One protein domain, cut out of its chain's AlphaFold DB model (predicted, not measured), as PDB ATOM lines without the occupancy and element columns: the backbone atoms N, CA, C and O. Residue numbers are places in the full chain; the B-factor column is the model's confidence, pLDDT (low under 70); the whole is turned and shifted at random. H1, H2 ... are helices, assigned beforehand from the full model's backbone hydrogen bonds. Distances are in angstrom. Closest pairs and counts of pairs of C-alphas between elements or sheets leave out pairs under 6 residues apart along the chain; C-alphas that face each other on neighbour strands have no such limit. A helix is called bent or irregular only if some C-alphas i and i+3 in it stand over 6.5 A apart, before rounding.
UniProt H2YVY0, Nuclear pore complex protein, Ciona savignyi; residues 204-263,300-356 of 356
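AT A GLANCE: This is residues 204 to 263 and 300 to 356 of the 356 residues of the protein "Nuclear pore complex protein" of Ciona savignyi (UniProt H2YVY0). A long helix, H2, makes one side of a loose, open frame: H1 turns off at its first end, and H3, H4 and H5, folded back and forth, pack on its later part through H3. From H5 a tail, residues 345 to 356, runs back toward the H1 end. The printed part has 117 residues with five named helices, H1 to H5 in order, and no named strand; the class is all helix. It is loose, with a radius of gyration of the C-alphas of 18.9 A, and elongated, spanning 58 by 30 by 21 A.

IN THESE COORDINATES: H1, residues 214 to 224, begins with C-alpha 214 at (-9.666, -32.654, -20.137). H2, residues 226 to 254, is 40.3 A long, with a kink of 51 degrees near residue 248; it is only just irregular, C-alphas 245 and 248 being 6.8 A apart. H3, residues 300 to 318, is 26.9 A long. H4, residues 322 to 331, is 14.3 A long. H5, residues 335 to 344, ends with C-alpha 344 at (-7.544, -35.220, -31.704) and is only just irregular, C-alphas 341 and 344 being 6.50 A apart.

HOW THE PARTS SIT: H1 and H2 only just touch, only at the corner, with Phe 222 and Arg 229 the closest C-alphas at 5.7 A. Residues 239 to 250 of H2 touch residues 312 to 318 of H3, closest at C-alphas 239 and 318, 6.0 A, at a steep tilt of 38 degrees, opposite ways. H3 and H4 are a helical hairpin at a shallow tilt of 23 degrees, with C-alphas 313 and 325 closest at 5.3 A. H4 and H5 are another, at 12 degrees, with C-alphas 326 and 338 closest at 4.5 A. H1 is apart from H3, H4 and H5. Every O i to N i+4 pair is within hydrogen-bond range in H1, H3 and H4, against 19 of 25 in H2 and 4 of 6 in H5.

THE WHOLE: The C-alphas of Asn 204 and Glu 300 are the two farthest apart, 58.8 A. Residues 264 to 299 are not printed, and C-alphas 263 and 300 are 11.3 A apart across the cut. Confidence is low, with pLDDT under 70, in residues 204 to 211, 248 to 258 and 352 to 356.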
ATOM      1  N   ASN A 204      -8.221 -41.832  -4.421       51.84
ATOM      2  CA  ASN A 204      -9.656 -41.559  -4.501       51.84
ATOM      3  C   ASN A 204      -9.923 -40.492  -5.583       51.84
ATOM      4  O   ASN A 204      -9.770 -39.295  -5.347       51.84
ATOM      5  N   VAL A 205     -10.321 -40.940  -6.775       54.16
ATOM      6  CA  VAL A 205     -10.474 -40.119  -7.994       54.16
ATOM      7  C   VAL A 205     -11.667 -39.141  -7.924       54.16
ATOM      8  O   VAL A 205     -11.691 -38.130  -8.625       54.16
ATOM      9  N   ASP A 206     -12.646 -39.403  -7.054       55.09
ATOM     10  CA  ASP A 206     -13.965 -38.742  -7.075       55.09
ATOM     11  C   ASP A 206     -13.954 -37.279  -6.575       55.09
ATOM     12  O   ASP A 206     -14.766 -36.465  -7.017       55.09
ATOM     13  N   ASP A 207     -13.012 -36.894  -5.702       50.69
ATOM     14  CA  ASP A 207     -13.038 -35.568  -5.051       50.69
ATOM     15  C   ASP A 207     -12.230 -34.483  -5.800       50.69
ATOM     16  O   ASP A 207     -12.419 -33.289  -5.574       50.69
ATOM     17  N   MET A 208     -11.369 -34.866  -6.759       51.81
ATOM     18  CA  MET A 208     -10.485 -33.931  -7.480       51.81
ATOM     19  C   MET A 208     -10.985 -33.505  -8.873       51.81
ATOM     20  O   MET A 208     -10.450 -32.559  -9.441       51.81
ATOM     21  N   MET A 209     -12.015 -34.140  -9.442       55.50
ATOM     22  CA  MET A 209     -12.435 -33.924 -10.844       55.50
ATOM     23  C   MET A 209     -13.029 -32.536 -11.170       55.50
ATOM     24  O   MET A 209     -13.372 -32.271 -12.319       55.50
ATOM     25  N   LYS A 210     -13.183 -31.632 -10.194       60.28
ATOM     26  CA  LYS A 210     -13.896 -30.356 -10.399       60.28
ATOM     27  C   LYS A 210     -13.029 -29.210 -10.938       60.28
ATOM     28  O   LYS A 210     -13.611 -28.213 -11.358       60.28
ATOM     29  N   GLN A 211     -11.697 -29.333 -10.949       63.50
ATOM     30  CA  GLN A 211     -10.766 -28.298 -11.448       63.50
ATOM     31  C   GLN A 211      -9.574 -28.893 -12.213       63.50
ATOM     32  O   GLN A 211      -8.422 -28.618 -11.908       63.50
ATOM     33  N   ILE A 212      -9.849 -29.771 -13.173       71.38
ATOM     34  CA  ILE A 212      -8.820 -30.503 -13.920       71.38
ATOM     35  C   ILE A 212      -9.070 -30.311 -15.422       71.38
ATOM     36  O   ILE A 212     -10.226 -30.250 -15.848       71.38
ATOM     37  N   SER A 213      -8.007 -30.181 -16.224       80.31
ATOM     38  CA  SER A 213      -8.117 -30.103 -17.687       80.31
ATOM     39  C   SER A 213      -8.621 -31.427 -18.284       80.31
ATOM     40  O   SER A 213      -8.502 -32.485 -17.666       80.31
ATOM     41  N   GLU A 214      -9.184 -31.415 -19.498       81.19
ATOM     42  CA  GLU A 214      -9.666 -32.654 -20.137       81.19
ATOM     43  C   GLU A 214      -8.538 -33.679 -20.301       81.19
ATOM     44  O   GLU A 214      -8.745 -34.870 -20.075       81.19
ATOM     45  N   LYS A 215      -7.330 -33.201 -20.629       83.12
ATOM     46  CA  LYS A 215      -6.124 -34.029 -20.714       83.12
ATOM     47  C   LYS A 215      -5.827 -34.731 -19.386       83.12
ATOM     48  O   LYS A 215      -5.723 -35.952 -19.351       83.12
ATOM     49  N   GLN A 216      -5.758 -33.973 -18.298       78.69
ATOM     50  CA  GLN A 216      -5.438 -34.504 -16.973       78.69
ATOM     51  C   GLN A 216      -6.536 -35.441 -16.436       78.69
ATOM     52  O   GLN A 216      -6.248 -36.408 -15.734       78.69
ATOM     53  N   ALA A 217      -7.806 -35.181 -16.761       81.75
ATOM     54  CA  ALA A 217      -8.907 -36.068 -16.391       81.75
ATOM     55  C   ALA A 217      -8.775 -37.439 -17.073       81.75
ATOM     56  O   ALA A 217      -9.029 -38.469 -16.448       81.75
ATOM     57  N   VAL A 218      -8.350 -37.450 -18.339       84.25
ATOM     58  CA  VAL A 218      -8.085 -38.678 -19.093       84.25
ATOM     59  C   VAL A 218      -6.842 -39.397 -18.562       84.25
ATOM     60  O   VAL A 218      -6.912 -40.603 -18.353       84.25
ATOM     61  N   GLU A 219      -5.749 -38.690 -18.268       83.38
ATOM     62  CA  GLU A 219      -4.532 -39.282 -17.677       83.38
ATOM     63  C   GLU A 219      -4.827 -39.984 -16.344       83.38
ATOM     64  O   GLU A 219      -4.501 -41.157 -16.178       83.38
ATOM     65  N   LYS A 220      -5.566 -39.328 -15.443       79.19
ATOM     66  CA  LYS A 220      -6.000 -39.945 -14.178       79.19
ATOM     67  C   LYS A 220      -6.905 -41.157 -14.387       79.19
ATOM     68  O   LYS A 220      -6.882 -42.093 -13.591       79.19
ATOM     69  N   TYR A 221      -7.720 -41.154 -15.441       80.69
ATOM     70  CA  TYR A 221      -8.545 -42.310 -15.782       80.69
ATOM     71  C   TYR A 221      -7.696 -43.490 -16.276       80.69
ATOM     72  O   TYR A 221      -7.941 -44.621 -15.865       80.69
ATOM     73  N   PHE A 222      -6.661 -43.228 -17.081       82.19
ATOM     74  CA  PHE A 222      -5.675 -44.243 -17.453       82.19
ATOM     75  C   PHE A 222      -4.951 -44.801 -16.224       82.19
ATOM     76  O   PHE A 222      -4.762 -46.005 -16.129       82.19
ATOM     77  N   GLU A 223      -4.586 -43.977 -15.244       80.00
ATOM     78  CA  GLU A 223      -3.954 -44.460 -14.006       80.00
ATOM     79  C   GLU A 223      -4.898 -45.328 -13.153       80.00
ATOM     80  O   GLU A 223      -4.466 -46.316 -12.554       80.00
ATOM     81  N   ALA A 224      -6.194 -45.016 -13.137       78.88
ATOM     82  CA  ALA A 224      -7.180 -45.720 -12.319       78.88
ATOM     83  C   ALA A 224      -7.631 -47.072 -12.903       78.88
ATOM     84  O   ALA A 224      -7.895 -48.004 -12.144       78.88
ATOM     85  N   ASP A 225      -7.745 -47.184 -14.229       82.69
ATOM     86  CA  ASP A 225      -8.353 -48.338 -14.902       82.69
ATOM     87  C   ASP A 225      -7.305 -49.160 -15.674       82.69
ATOM     88  O   ASP A 225      -6.746 -48.717 -16.680       82.69
ATOM     89  N   CYS A 226      -7.034 -50.381 -15.203       82.19
ATOM     90  CA  CYS A 226      -6.058 -51.271 -15.831       82.19
ATOM     91  C   CYS A 226      -6.528 -51.816 -17.187       82.19
ATOM     92  O   CYS A 226      -5.697 -52.011 -18.073       82.19
ATOM     93  N   ASP A 227      -7.833 -52.014 -17.401       84.62
ATOM     94  CA  ASP A 227      -8.359 -52.515 -18.674       84.62
ATOM     95  C   ASP A 227      -8.150 -51.485 -19.787       84.62
ATOM     96  O   ASP A 227      -7.806 -51.827 -20.922       84.62
ATOM     97  N   VAL A 228      -8.295 -50.205 -19.448       87.25
ATOM     98  CA  VAL A 228      -8.082 -49.087 -20.372       87.25
ATOM     99  C   VAL A 228      -6.601 -48.931 -20.723       87.25
ATOM    100  O   VAL A 228      -6.283 -48.728 -21.898       87.25
ATOM    101  N   ARG A 229      -5.684 -49.098 -19.756       88.81
ATOM    102  CA  ARG A 229      -4.236 -49.137 -20.041       88.81
ATOM    103  C   ARG A 229      -3.856 -50.308 -20.929       88.81
ATOM    104  O   ARG A 229      -3.201 -50.106 -21.947       88.81
ATOM    105  N   HIS A 230      -4.312 -51.516 -20.598       88.62
ATOM    106  CA  HIS A 230      -4.046 -52.698 -21.415       88.62
ATOM    107  C   HIS A 230      -4.573 -52.522 -22.847       88.62
ATOM    108  O   HIS A 230      -3.885 -52.878 -23.803       88.62
ATOM    109  N   ALA A 231      -5.764 -51.937 -23.018       90.75
ATOM    110  CA  ALA A 231      -6.306 -51.633 -24.338       90.75
ATOM    111  C   ALA A 231      -5.438 -50.624 -25.109       90.75
ATOM    112  O   ALA A 231      -5.211 -50.818 -26.303       90.75
ATOM    113  N   GLN A 232      -4.917 -49.588 -24.445       90.19
ATOM    114  CA  GLN A 232      -4.005 -48.625 -25.067       90.19
ATOM    115  C   GLN A 232      -2.683 -49.274 -25.481       90.19
ATOM    116  O   GLN A 232      -2.256 -49.063 -26.607       90.19
ATOM    117  N   ILE A 233      -2.103 -50.149 -24.656       91.81
ATOM    118  CA  ILE A 233      -0.888 -50.904 -25.012       91.81
ATOM    119  C   ILE A 233      -1.110 -51.746 -26.273       91.81
ATOM    120  O   ILE A 233      -0.247 -51.813 -27.146       91.81
ATOM    121  N   VAL A 234      -2.279 -52.383 -26.395       93.94
ATOM    122  CA  VAL A 234      -2.635 -53.143 -27.601       93.94
ATOM    123  C   VAL A 234      -2.776 -52.220 -28.814       93.94
ATOM    124  O   VAL A 234      -2.356 -52.598 -29.907       93.94
ATOM    125  N   ILE A 235      -3.342 -51.022 -28.648       92.56
ATOM    126  CA  ILE A 235      -3.434 -50.024 -29.724       92.56
ATOM    127  C   ILE A 235      -2.035 -49.570 -30.149       92.56
ATOM    128  O   ILE A 235      -1.730 -49.662 -31.334       92.56
ATOM    129  N   ASP A 236      -1.175 -49.181 -29.209       92.56
ATOM    130  CA  ASP A 236       0.195 -48.730 -29.481       92.56
ATOM    131  C   ASP A 236       1.001 -49.824 -30.196       92.56
ATOM    132  O   ASP A 236       1.723 -49.565 -31.159       92.56
ATOM    133  N   TRP A 237       0.827 -51.079 -29.778       93.94
ATOM    134  CA  TRP A 237       1.420 -52.235 -30.444       93.94
ATOM    135  C   TRP A 237       0.910 -52.410 -31.884       93.94
ATOM    136  O   TRP A 237       1.698 -52.651 -32.801       93.94
ATOM    137  N   LEU A 238      -0.400 -52.267 -32.117       93.25
ATOM    138  CA  LEU A 238      -0.973 -52.322 -33.466       93.25
ATOM    139  C   LEU A 238      -0.489 -51.162 -34.346       93.25
ATOM    140  O   LEU A 238      -0.268 -51.364 -35.541       93.25
ATOM    141  N   GLU A 239      -0.332 -49.969 -33.775       93.06
ATOM    142  CA  GLU A 239       0.172 -48.781 -34.465       93.06
ATOM    143  C   GLU A 239       1.644 -48.944 -34.852       93.06
ATOM    144  O   GLU A 239       1.994 -48.695 -36.006       93.06
ATOM    145  N   GLN A 240       2.486 -49.470 -33.958       90.88
ATOM    146  CA  GLN A 240       3.877 -49.820 -34.271       90.88
ATOM    147  C   GLN A 240       3.966 -50.870 -35.383       90.88
ATOM    148  O   GLN A 240       4.738 -50.713 -36.326       90.88
ATOM    149  N   ASN A 241       3.125 -51.907 -35.338       89.94
ATOM    150  CA  ASN A 241       3.092 -52.918 -36.397       89.94
ATOM    151  C   ASN A 241       2.703 -52.323 -37.756       89.94
ATOM    152  O   ASN A 241       3.237 -52.741 -38.781       89.94
ATOM    153  N   ALA A 242       1.775 -51.362 -37.771       88.69
ATOM    154  CA  ALA A 242       1.409 -50.638 -38.982       88.69
ATOM    155  C   ALA A 242       2.525 -49.682 -39.439       88.69
ATOM    156  O   ALA A 242       2.733 -49.527 -40.641       88.69
ATOM    157  N   ALA A 243       3.269 -49.068 -38.513       87.88
ATOM    158  CA  ALA A 243       4.402 -48.199 -38.831       87.88
ATOM    159  C   ALA A 243       5.502 -48.954 -39.593       87.88
ATOM    160  O   ALA A 243       5.961 -48.463 -40.628       87.88
ATOM    161  N   ASP A 244       5.843 -50.162 -39.134       85.06
ATOM    162  CA  ASP A 244       6.828 -51.047 -39.771       85.06
ATOM    163  C   ASP A 244       6.438 -51.402 -41.224       85.06
ATOM    164  O   ASP A 244       7.292 -51.643 -42.075       85.06
ATOM    165  N   GLU A 245       5.139 -51.431 -41.549       82.50
ATOM    166  CA  GLU A 245       4.652 -51.721 -42.907       82.50
ATOM    167  C   GLU A 245       4.748 -50.522 -43.858       82.50
ATOM    168  O   GLU A 245       4.878 -50.692 -45.074       82.50
ATOM    169  N   ILE A 246       4.676 -49.303 -43.322       78.06
ATOM    170  CA  ILE A 246       4.594 -48.067 -44.112       78.06
ATOM    171  C   ILE A 246       5.973 -47.570 -44.542       78.06
ATOM    172  O   ILE A 246       6.087 -46.965 -45.613       78.06
ATOM    173  N   GLU A 247       7.012 -47.838 -43.750       70.31
ATOM    174  CA  GLU A 247       8.367 -47.306 -43.944       70.31
ATOM    175  C   GLU A 247       8.911 -47.547 -45.370       70.31
ATOM    176  O   GLU A 247       9.496 -46.649 -45.968       70.31
ATOM    177  N   GLY A 248       8.600 -48.688 -45.999       62.75
ATOM    178  CA  GLY A 248       9.019 -48.993 -47.380       62.75
ATOM    179  C   GLY A 248       8.120 -48.450 -48.508       62.75
ATOM    180  O   GLY A 248       8.494 -48.499 -49.686       62.75
ATOM    181  N   VAL A 249       6.915 -47.975 -48.189       63.03
ATOM    182  CA  VAL A 249       5.917 -47.485 -49.162       63.03
ATOM    183  C   VAL A 249       5.994 -45.966 -49.311       63.03
ATOM    184  O   VAL A 249       5.782 -45.437 -50.405       63.03
ATOM    185  N   PHE A 250       6.340 -45.271 -48.229       62.91
ATOM    186  CA  PHE A 250       6.339 -43.815 -48.165       62.91
ATOM    187  C   PHE A 250       7.367 -43.157 -49.099       62.91
ATOM    188  O   PHE A 250       7.006 -42.259 -49.862       62.91
ATOM    189  N   GLU A 251       8.610 -43.655 -49.132       62.00
ATOM    190  CA  GLU A 251       9.675 -43.095 -49.986       62.00
ATOM    191  C   GLU A 251       9.303 -43.088 -51.477       62.00
ATOM    192  O   GLU A 251       9.628 -42.159 -52.216       62.00
ATOM    193  N   LYS A 252       8.566 -44.105 -51.934       61.62
ATOM    194  CA  LYS A 252       8.134 -44.208 -53.337       61.62
ATOM    195  C   LYS A 252       7.028 -43.215 -53.685       61.62
ATOM    196  O   LYS A 252       6.899 -42.839 -54.849       61.62
ATOM    197  N   LEU A 253       6.222 -42.817 -52.704       59.22
ATOM    198  CA  LEU A 253       5.047 -41.972 -52.912       59.22
ATOM    199  C   LEU A 253       5.368 -40.477 -52.793       59.22
ATOM    200  O   LEU A 253       4.757 -39.677 -53.499       59.22
ATOM    201  N   GLN A 254       6.374 -40.098 -51.998       60.78
ATOM    202  CA  GLN A 254       6.818 -38.703 -51.869       60.78
ATOM    203  C   GLN A 254       7.331 -38.110 -53.197       60.78
ATOM    204  O   GLN A 254       7.214 -36.909 -53.431       60.78
ATOM    205  N   SER A 255       7.843 -38.949 -54.105       56.22
ATOM    206  CA  SER A 255       8.429 -38.515 -55.382       56.22
ATOM    207  C   SER A 255       7.432 -37.903 -56.386       56.22
ATOM    208  O   SER A 255       7.873 -37.412 -57.426       56.22
ATOM    209  N   TYR A 256       6.122 -37.938 -56.122       55.94
ATOM    210  CA  TYR A 256       5.085 -37.535 -57.084       55.94
ATOM    211  C   TYR A 256       4.247 -36.313 -56.663       55.94
ATOM    212  O   TYR A 256       3.269 -35.998 -57.334       55.94
ATOM    213  N   SER A 257       4.600 -35.613 -55.582       59.09
ATOM    214  CA  SER A 257       3.736 -34.558 -55.030       59.09
ATOM    215  C   SER A 257       3.907 -33.183 -55.694       59.09
ATOM    216  O   SER A 257       5.021 -32.670 -55.806       59.09
ATOM    217  N   SER A 258       2.784 -32.572 -56.098       63.28
ATOM    218  CA  SER A 258       2.676 -31.145 -56.438       63.28
ATOM    219  C   SER A 258       2.265 -30.350 -55.192       63.28
ATOM    220  O   SER A 258       1.358 -30.748 -54.463       63.28
ATOM    221  N   ASN A 259       2.881 -29.184 -54.976       71.25
ATOM    222  CA  ASN A 259       2.612 -28.305 -53.825       71.25
ATOM    223  C   ASN A 259       1.249 -27.585 -53.907       71.25
ATOM    224  O   ASN A 259       0.940 -26.734 -53.071       71.25
ATOM    225  N   VAL A 260       0.459 -27.846 -54.954       79.62
ATOM    226  CA  VAL A 260      -0.819 -27.182 -55.217       79.62
ATOM    227  C   VAL A 260      -1.920 -28.225 -55.349       79.62
ATOM    228  O   VAL A 260      -1.876 -29.096 -56.214       79.62
ATOM    229  N   SER A 261      -2.958 -28.088 -54.529       82.12
ATOM    230  CA  SER A 261      -4.154 -28.920 -54.619       82.12
ATOM    231  C   SER A 261      -4.924 -28.670 -55.921       82.12
ATOM    232  O   SER A 261      -5.191 -27.514 -56.269       82.12
ATOM    233  N   TRP A 262      -5.368 -29.748 -56.573       89.19
ATOM    234  CA  TRP A 262      -6.282 -29.722 -57.723       89.19
ATOM    235  C   TRP A 262      -5.803 -28.839 -58.896       89.19
ATOM    236  O   TRP A 262      -6.553 -28.025 -59.453       89.19
ATOM    237  N   GLU A 263      -4.526 -28.970 -59.266       89.38
ATOM    238  CA  GLU A 263      -3.890 -28.176 -60.324       89.38
ATOM    239  C   GLU A 263      -4.589 -28.340 -61.686       89.38
ATOM    240  O   GLU A 263      -4.833 -27.346 -62.386       89.38
ATOM    241  N   GLU A 300     -10.207 -35.809 -63.341       90.50
ATOM    242  CA  GLU A 300      -9.963 -37.230 -63.103       90.50
ATOM    243  C   GLU A 300      -8.570 -37.461 -62.519       90.50
ATOM    244  O   GLU A 300      -8.428 -38.287 -61.619       90.50
ATOM    245  N   LEU A 301      -7.565 -36.721 -63.004       90.31
ATOM    246  CA  LEU A 301      -6.194 -36.820 -62.506       90.31
ATOM    247  C   LEU A 301      -6.117 -36.351 -61.052       90.31
ATOM    248  O   LEU A 301      -5.658 -37.096 -60.193       90.31
ATOM    249  N   ASP A 302      -6.708 -35.193 -60.753       90.12
ATOM    250  CA  ASP A 302      -6.743 -34.662 -59.388       90.12
ATOM    251  C   ASP A 302      -7.486 -35.596 -58.423       90.12
ATOM    252  O   ASP A 302      -7.105 -35.742 -57.263       90.12
ATOM    253  N   ARG A 303      -8.538 -36.273 -58.898       90.00
ATOM    254  CA  ARG A 303      -9.257 -37.281 -58.110       90.00
ATOM    255  C   ARG A 303      -8.400 -38.510 -57.827       90.00
ATOM    256  O   ARG A 303      -8.531 -39.115 -56.763       90.00
ATOM    257  N   GLN A 304      -7.569 -38.935 -58.773       89.19
ATOM    258  CA  GLN A 304      -6.641 -40.045 -58.557       89.19
ATOM    259  C   GLN A 304      -5.561 -39.659 -57.549       89.19
ATOM    260  O   GLN A 304      -5.332 -40.422 -56.609       89.19
ATOM    261  N   ASP A 305      -4.997 -38.461 -57.683       87.00
ATOM    262  CA  ASP A 305      -4.000 -37.922 -56.760       87.00
ATOM    263  C   ASP A 305      -4.572 -37.792 -55.345       87.00
ATOM    264  O   ASP A 305      -3.962 -38.247 -54.377       87.00
ATOM    265  N   GLU A 306      -5.802 -37.287 -55.212       88.19
ATOM    266  CA  GLU A 306      -6.484 -37.194 -53.922       88.19
ATOM    267  C   GLU A 306      -6.727 -38.569 -53.284       88.19
ATOM    268  O   GLU A 306      -6.528 -38.735 -52.080       88.19
ATOM    269  N   ASN A 307      -7.102 -39.578 -54.073       88.94
ATOM    270  CA  ASN A 307      -7.255 -40.944 -53.570       88.94
ATOM    271  C   ASN A 307      -5.924 -41.550 -53.105       88.94
ATOM    272  O   ASN A 307      -5.914 -42.309 -52.137       88.94
ATOM    273  N   GLN A 308      -4.811 -41.253 -53.780       86.38
ATOM    274  CA  GLN A 308      -3.490 -41.724 -53.350       86.38
ATOM    275  C   GLN A 308      -3.032 -41.007 -52.080       86.38
ATOM    276  O   GLN A 308      -2.638 -41.667 -51.120       86.38
ATOM    277  N   LEU A 309      -3.184 -39.682 -52.031       87.12
ATOM    278  CA  LEU A 309      -2.934 -38.873 -50.840       87.12
ATOM    279  C   LEU A 309      -3.723 -39.404 -49.637       87.12
ATOM    280  O   LEU A 309      -3.152 -39.630 -48.574       87.12
ATOM    281  N   LEU A 310      -5.020 -39.676 -49.806       89.31
ATOM    282  CA  LEU A 310      -5.871 -40.207 -48.738       89.31
ATOM    283  C   LEU A 310      -5.436 -41.590 -48.256       89.31
ATOM    284  O   LEU A 310      -5.511 -41.852 -47.059       89.31
ATOM    285  N   LYS A 311      -4.966 -42.468 -49.149       88.88
ATOM    286  CA  LYS A 311      -4.422 -43.772 -48.741       88.88
ATOM    287  C   LYS A 311      -3.190 -43.606 -47.860       88.88
ATOM    288  O   LYS A 311      -3.095 -44.285 -46.848       88.88
ATOM    289  N   ILE A 312      -2.289 -42.691 -48.214       87.06
ATOM    290  CA  ILE A 312      -1.066 -42.421 -47.443       87.06
ATOM    291  C   ILE A 312      -1.408 -41.821 -46.080       87.06
ATOM    292  O   ILE A 312      -0.953 -42.322 -45.057       87.06
ATOM    293  N   VAL A 313      -2.257 -40.791 -46.059       89.75
ATOM    294  CA  VAL A 313      -2.717 -40.150 -44.819       89.75
ATOM    295  C   VAL A 313      -3.417 -41.164 -43.918       89.75
ATOM    296  O   VAL A 313      -3.150 -41.216 -42.723       89.75
ATOM    297  N   PHE A 314      -4.274 -42.020 -44.481       90.44
ATOM    298  CA  PHE A 314      -4.924 -43.081 -43.718       90.44
ATOM    299  C   PHE A 314      -3.916 -44.078 -43.142       90.44
ATOM    300  O   PHE A 314      -4.051 -44.460 -41.983       90.44
ATOM    301  N   SER A 315      -2.896 -44.466 -43.909       89.69
ATOM    302  CA  SER A 315      -1.816 -45.311 -43.405       89.69
ATOM    303  C   SER A 315      -1.094 -44.654 -42.224       89.69
ATOM    304  O   SER A 315      -0.950 -45.297 -41.190       89.69
ATOM    305  N   PHE A 316      -0.737 -43.371 -42.318       89.38
ATOM    306  CA  PHE A 316      -0.101 -42.648 -41.212       89.38
ATOM    307  C   PHE A 316      -0.963 -42.586 -39.949       89.38
ATOM    308  O   PHE A 316      -0.474 -42.837 -38.849       89.38
ATOM    309  N   ILE A 317      -2.264 -42.327 -40.105       91.44
ATOM    310  CA  ILE A 317      -3.210 -42.354 -38.983       91.44
ATOM    311  C   ILE A 317      -3.254 -43.754 -38.361       91.44
ATOM    312  O   ILE A 317      -3.280 -43.892 -37.143       91.44
ATOM    313  N   ARG A 318      -3.246 -44.812 -39.181       91.19
ATOM    314  CA  ARG A 318      -3.258 -46.201 -38.699       91.19
ATOM    315  C   ARG A 318      -1.979 -46.604 -37.968       91.19
ATOM    316  O   ARG A 318      -2.051 -47.552 -37.192       91.19
ATOM    317  N   SER A 319      -0.869 -45.910 -38.207       90.31
ATOM    318  CA  SER A 319       0.410 -46.125 -37.530       90.31
ATOM    319  C   SER A 319       0.686 -45.164 -36.373       90.31
ATOM    320  O   SER A 319       1.830 -45.078 -35.939       90.31
ATOM    321  N   GLY A 320      -0.304 -44.382 -35.930       88.94
ATOM    322  CA  GLY A 320      -0.128 -43.396 -34.852       88.94
ATOM    323  C   GLY A 320       0.707 -42.162 -35.235       88.94
ATOM    324  O   GLY A 320       0.946 -41.292 -34.404       88.94
ATOM    325  N   LYS A 321       1.113 -42.036 -36.505       88.62
ATOM    326  CA  LYS A 321       1.981 -40.972 -37.043       88.62
ATOM    327  C   LYS A 321       1.163 -39.772 -37.520       88.62
ATOM    328  O   LYS A 321       1.119 -39.442 -38.705       88.62
ATOM    329  N   ILE A 322       0.383 -39.194 -36.607       89.81
ATOM    330  CA  ILE A 322      -0.595 -38.150 -36.954       89.81
ATOM    331  C   ILE A 322       0.109 -36.834 -37.309       89.81
ATOM    332  O   ILE A 322      -0.335 -36.139 -38.219       89.81
ATOM    333  N   GLU A 323       1.226 -36.520 -36.654       90.06
ATOM    334  CA  GLU A 323       2.012 -35.311 -36.931       90.06
ATOM    335  C   GLU A 323       2.615 -35.356 -38.342       90.06
ATOM    336  O   GLU A 323       2.487 -34.408 -39.115       90.06
ATOM    337  N   GLU A 324       3.158 -36.504 -38.753       88.31
ATOM    338  CA  GLU A 324       3.652 -36.688 -40.116       88.31
ATOM    339  C   GLU A 324       2.518 -36.626 -41.149       88.31
ATOM    340  O   GLU A 324       2.713 -36.129 -42.260       88.31
ATOM    341  N   ALA A 325       1.313 -37.085 -40.794       89.56
ATOM    342  CA  ALA A 325       0.132 -36.937 -41.640       89.56
ATOM    343  C   ALA A 325      -0.288 -35.464 -41.808       89.56
ATOM    344  O   ALA A 325      -0.697 -35.071 -42.906       89.56
ATOM    345  N   GLU A 326      -0.187 -34.658 -40.745       91.00
ATOM    346  CA  GLU A 326      -0.440 -33.210 -40.760       91.00
ATOM    347  C   GLU A 326       0.540 -32.513 -41.715       91.00
ATOM    348  O   GLU A 326       0.105 -31.859 -42.674       91.00
ATOM    349  N   ASP A 327       1.843 -32.742 -41.542       89.06
ATOM    350  CA  ASP A 327       2.897 -32.187 -42.400       89.06
ATOM    351  C   ASP A 327       2.737 -32.621 -43.865       89.06
ATOM    352  O   ASP A 327       2.871 -31.820 -44.801       89.06
ATOM    353  N   PHE A 328       2.377 -33.886 -44.092       88.00
ATOM    354  CA  PHE A 328       2.111 -34.396 -45.433       88.00
ATOM    355  C   PHE A 328       0.922 -33.678 -46.089       88.00
ATOM    356  O   PHE A 328       0.989 -33.300 -47.258       88.00
ATOM    357  N   CYS A 329      -0.153 -33.402 -45.346       89.50
ATOM    358  CA  CYS A 329      -1.287 -32.640 -45.872       89.50
ATOM    359  C   CYS A 329      -0.909 -31.189 -46.210       89.50
ATOM    360  O   CYS A 329      -1.340 -30.669 -47.244       89.50
ATOM    361  N   VAL A 330      -0.095 -30.534 -45.375       89.56
ATOM    362  CA  VAL A 330       0.357 -29.150 -45.608       89.56
ATOM    363  C   VAL A 330       1.243 -29.063 -46.850       89.56
ATOM    364  O   VAL A 330       1.026 -28.192 -47.694       89.56
ATOM    365  N   THR A 331       2.195 -29.986 -47.005       87.12
ATOM    366  CA  THR A 331       3.098 -30.025 -48.172       87.12
ATOM    367  C   THR A 331       2.355 -30.241 -49.495       87.12
ATOM    368  O   THR A 331       2.751 -29.668 -50.506       87.12
ATOM    369  N   HIS A 332       1.232 -30.968 -49.482       86.56
ATOM    370  CA  HIS A 332       0.365 -31.196 -50.651       86.56
ATOM    371  C   HIS A 332      -0.647 -30.061 -50.903       86.56
ATOM    372  O   HIS A 332      -1.584 -30.208 -51.692       86.56
ATOM    373  N   GLY A 333      -0.511 -28.930 -50.204       86.56
ATOM    374  CA  GLY A 333      -1.390 -27.775 -50.374       86.56
ATOM    375  C   GLY A 333      -2.796 -27.971 -49.801       86.56
ATOM    376  O   GLY A 333      -3.718 -27.283 -50.232       86.56
ATOM    377  N   GLN A 334      -2.976 -28.879 -48.830       88.69
ATOM    378  CA  GLN A 334      -4.256 -29.146 -48.158       88.69
ATOM    379  C   GLN A 334      -4.225 -28.800 -46.655       88.69
ATOM    380  O   GLN A 334      -4.495 -29.662 -45.809       88.69
ATOM    381  N   PRO A 335      -3.956 -27.535 -46.274       89.50
ATOM    382  CA  PRO A 335      -3.879 -27.131 -44.867       89.50
ATOM    383  C   PRO A 335      -5.207 -27.306 -44.115       89.50
ATOM    384  O   PRO A 335      -5.209 -27.558 -42.916       89.50
ATOM    385  N   TRP A 336      -6.350 -27.240 -44.807       90.12
ATOM    386  CA  TRP A 336      -7.655 -27.515 -44.192       90.12
ATOM    387  C   TRP A 336      -7.759 -28.952 -43.673       90.12
ATOM    388  O   TRP A 336      -8.415 -29.189 -42.665       90.12
ATOM    389  N   ARG A 337      -7.116 -29.912 -44.347       90.31
ATOM    390  CA  ARG A 337      -7.116 -31.313 -43.928       90.31
ATOM    391  C   ARG A 337      -6.212 -31.505 -42.716       90.31
ATOM    392  O   ARG A 337      -6.630 -32.172 -41.777       90.31
ATOM    393  N   ALA A 338      -5.051 -30.854 -42.692       91.19
ATOM    394  CA  ALA A 338      -4.203 -30.824 -41.501       91.19
ATOM    395  C   ALA A 338      -4.971 -30.268 -40.286       91.19
ATOM    396  O   ALA A 338      -5.034 -30.922 -39.253       91.19
ATOM    397  N   ALA A 339      -5.697 -29.157 -40.450       91.25
ATOM    398  CA  ALA A 339      -6.527 -28.591 -39.380       91.25
ATOM    399  C   ALA A 339      -7.630 -29.549 -38.883       91.25
ATOM    400  O   ALA A 339      -7.988 -29.530 -37.708       91.25
ATOM    401  N   THR A 340      -8.184 -30.409 -39.750       91.00
ATOM    402  CA  THR A 340      -9.137 -31.442 -39.302       91.00
ATOM    403  C   THR A 340      -8.482 -32.571 -38.514       91.00
ATOM    404  O   THR A 340      -9.166 -33.199 -37.706       91.00
ATOM    405  N   LEU A 341      -7.189 -32.830 -38.733       89.75
ATOM    406  CA  LEU A 341      -6.442 -33.812 -37.955       89.75
ATOM    407  C   LEU A 341      -6.185 -33.282 -36.545       89.75
ATOM    408  O   LEU A 341      -6.497 -34.001 -35.608       89.75
ATOM    409  N   GLU A 342      -5.808 -32.015 -36.364       87.44
ATOM    410  CA  GLU A 342      -5.477 -31.433 -35.045       87.44
ATOM    411  C   GLU A 342      -6.559 -31.583 -33.953       87.44
ATOM    412  O   GLU A 342      -6.259 -31.506 -32.759       87.44
ATOM    413  N   GLY A 343      -7.816 -31.837 -34.330       86.00
ATOM    414  CA  GLY A 343      -8.934 -32.033 -33.404       86.00
ATOM    415  C   GLY A 343      -8.827 -33.259 -32.483       86.00
ATOM    416  O   GLY A 343      -9.703 -33.448 -31.640       86.00
ATOM    417  N   TRP A 344      -7.794 -34.099 -32.619       83.38
ATOM    418  CA  TRP A 344      -7.544 -35.220 -31.704       83.38
ATOM    419  C   TRP A 344      -6.956 -34.788 -30.350       83.38
ATOM    420  O   TRP A 344      -7.045 -35.552 -29.384       83.38
ATOM    421  N   ARG A 345      -6.342 -33.598 -30.268       84.44
ATOM    422  CA  ARG A 345      -5.671 -33.106 -29.057       84.44
ATOM    423  C   ARG A 345      -6.704 -32.654 -28.020       84.44
ATOM    424  O   ARG A 345      -7.564 -31.825 -28.304       84.44
ATOM    425  N   LEU A 346      -6.603 -33.193 -26.807       84.62
ATOM    426  CA  LEU A 346      -7.455 -32.796 -25.683       84.62
ATOM    427  C   LEU A 346      -7.107 -31.384 -25.214       84.62
ATOM    428  O   LEU A 346      -5.941 -30.980 -25.246       84.62
ATOM    429  N   HIS A 347      -8.107 -30.657 -24.718       83.69
ATOM    430  CA  HIS A 347      -7.867 -29.347 -24.137       83.69
ATOM    431  C   HIS A 347      -6.984 -29.474 -22.888       83.69
ATOM    432  O   HIS A 347      -7.347 -30.139 -21.911       83.69
ATOM    433  N   ASN A 348      -5.837 -28.797 -22.914       82.00
ATOM    434  CA  ASN A 348      -4.947 -28.670 -21.772       82.00
ATOM    435  C   ASN A 348      -4.702 -27.193 -21.470       82.00
ATOM    436  O   ASN A 348      -4.249 -26.458 -22.344       82.00
ATOM    437  N   ASP A 349      -4.971 -26.784 -20.233       79.44
ATOM    438  CA  ASP A 349      -4.645 -25.445 -19.750       79.44
ATOM    439  C   ASP A 349      -3.555 -25.559 -18.675       79.44
ATOM    440  O   ASP A 349      -3.866 -25.950 -17.546       79.44
ATOM    441  N   PRO A 350      -2.287 -25.241 -19.002       76.19
ATOM    442  CA  PRO A 350      -1.187 -25.324 -18.043       76.19
ATOM    443  C   PRO A 350      -1.327 -24.312 -16.896       76.19
ATOM    444  O   PRO A 350      -0.757 -24.517 -15.831       76.19
ATOM    445  N   ASN A 351      -2.119 -23.246 -17.053       75.56
ATOM    446  CA  ASN A 351      -2.303 -22.252 -15.990       75.56
ATOM    447  C   ASN A 351      -3.246 -22.740 -14.879       75.56
ATOM    448  O   ASN A 351      -3.271 -22.159 -13.793       75.56
ATOM    449  N   MET A 352      -4.017 -23.805 -15.123       64.06
ATOM    450  CA  MET A 352      -4.817 -24.449 -14.077       64.06
ATOM    451  C   MET A 352      -3.966 -25.320 -13.139       64.06
ATOM    452  O   MET A 352      -4.443 -25.700 -12.076       64.06
ATOM    453  N   GLU A 353      -2.703 -25.597 -13.482       58.53
ATOM    454  CA  GLU A 353      -1.779 -26.375 -12.640       58.53
ATOM    455  C   GLU A 353      -1.207 -25.559 -11.472       58.53
ATOM    456  O   GLU A 353      -0.900 -26.115 -10.422       58.53
ATOM    457  N   GLU A 354      -1.098 -24.233 -11.617       54.66
ATOM    458  CA  GLU A 354      -0.461 -23.356 -10.620       54.66
ATOM    459  C   GLU A 354      -1.404 -22.874  -9.503       54.66
ATOM    460  O   GLU A 354      -0.967 -22.200  -8.569       54.66
ATOM    461  N   THR A 355      -2.704 -23.174  -9.586       49.66
ATOM    462  CA  THR A 355      -3.728 -22.637  -8.666       49.66
ATOM    463  C   THR A 355      -4.340 -23.664  -7.705       49.66
ATOM    464  O   THR A 355      -5.282 -23.319  -6.988       49.66
ATOM    465  N   GLY A 356      -3.792 -24.886  -7.654       44.56
ATOM    466  CA  GLY A 356      -4.245 -25.997  -6.799       44.56
ATOM    467  C   GLY A 356      -3.529 -26.118  -5.459       44.56
ATOM    468  O   GLY A 356      -2.282 -26.034  -5.448       44.56
TER     469      GLY A 356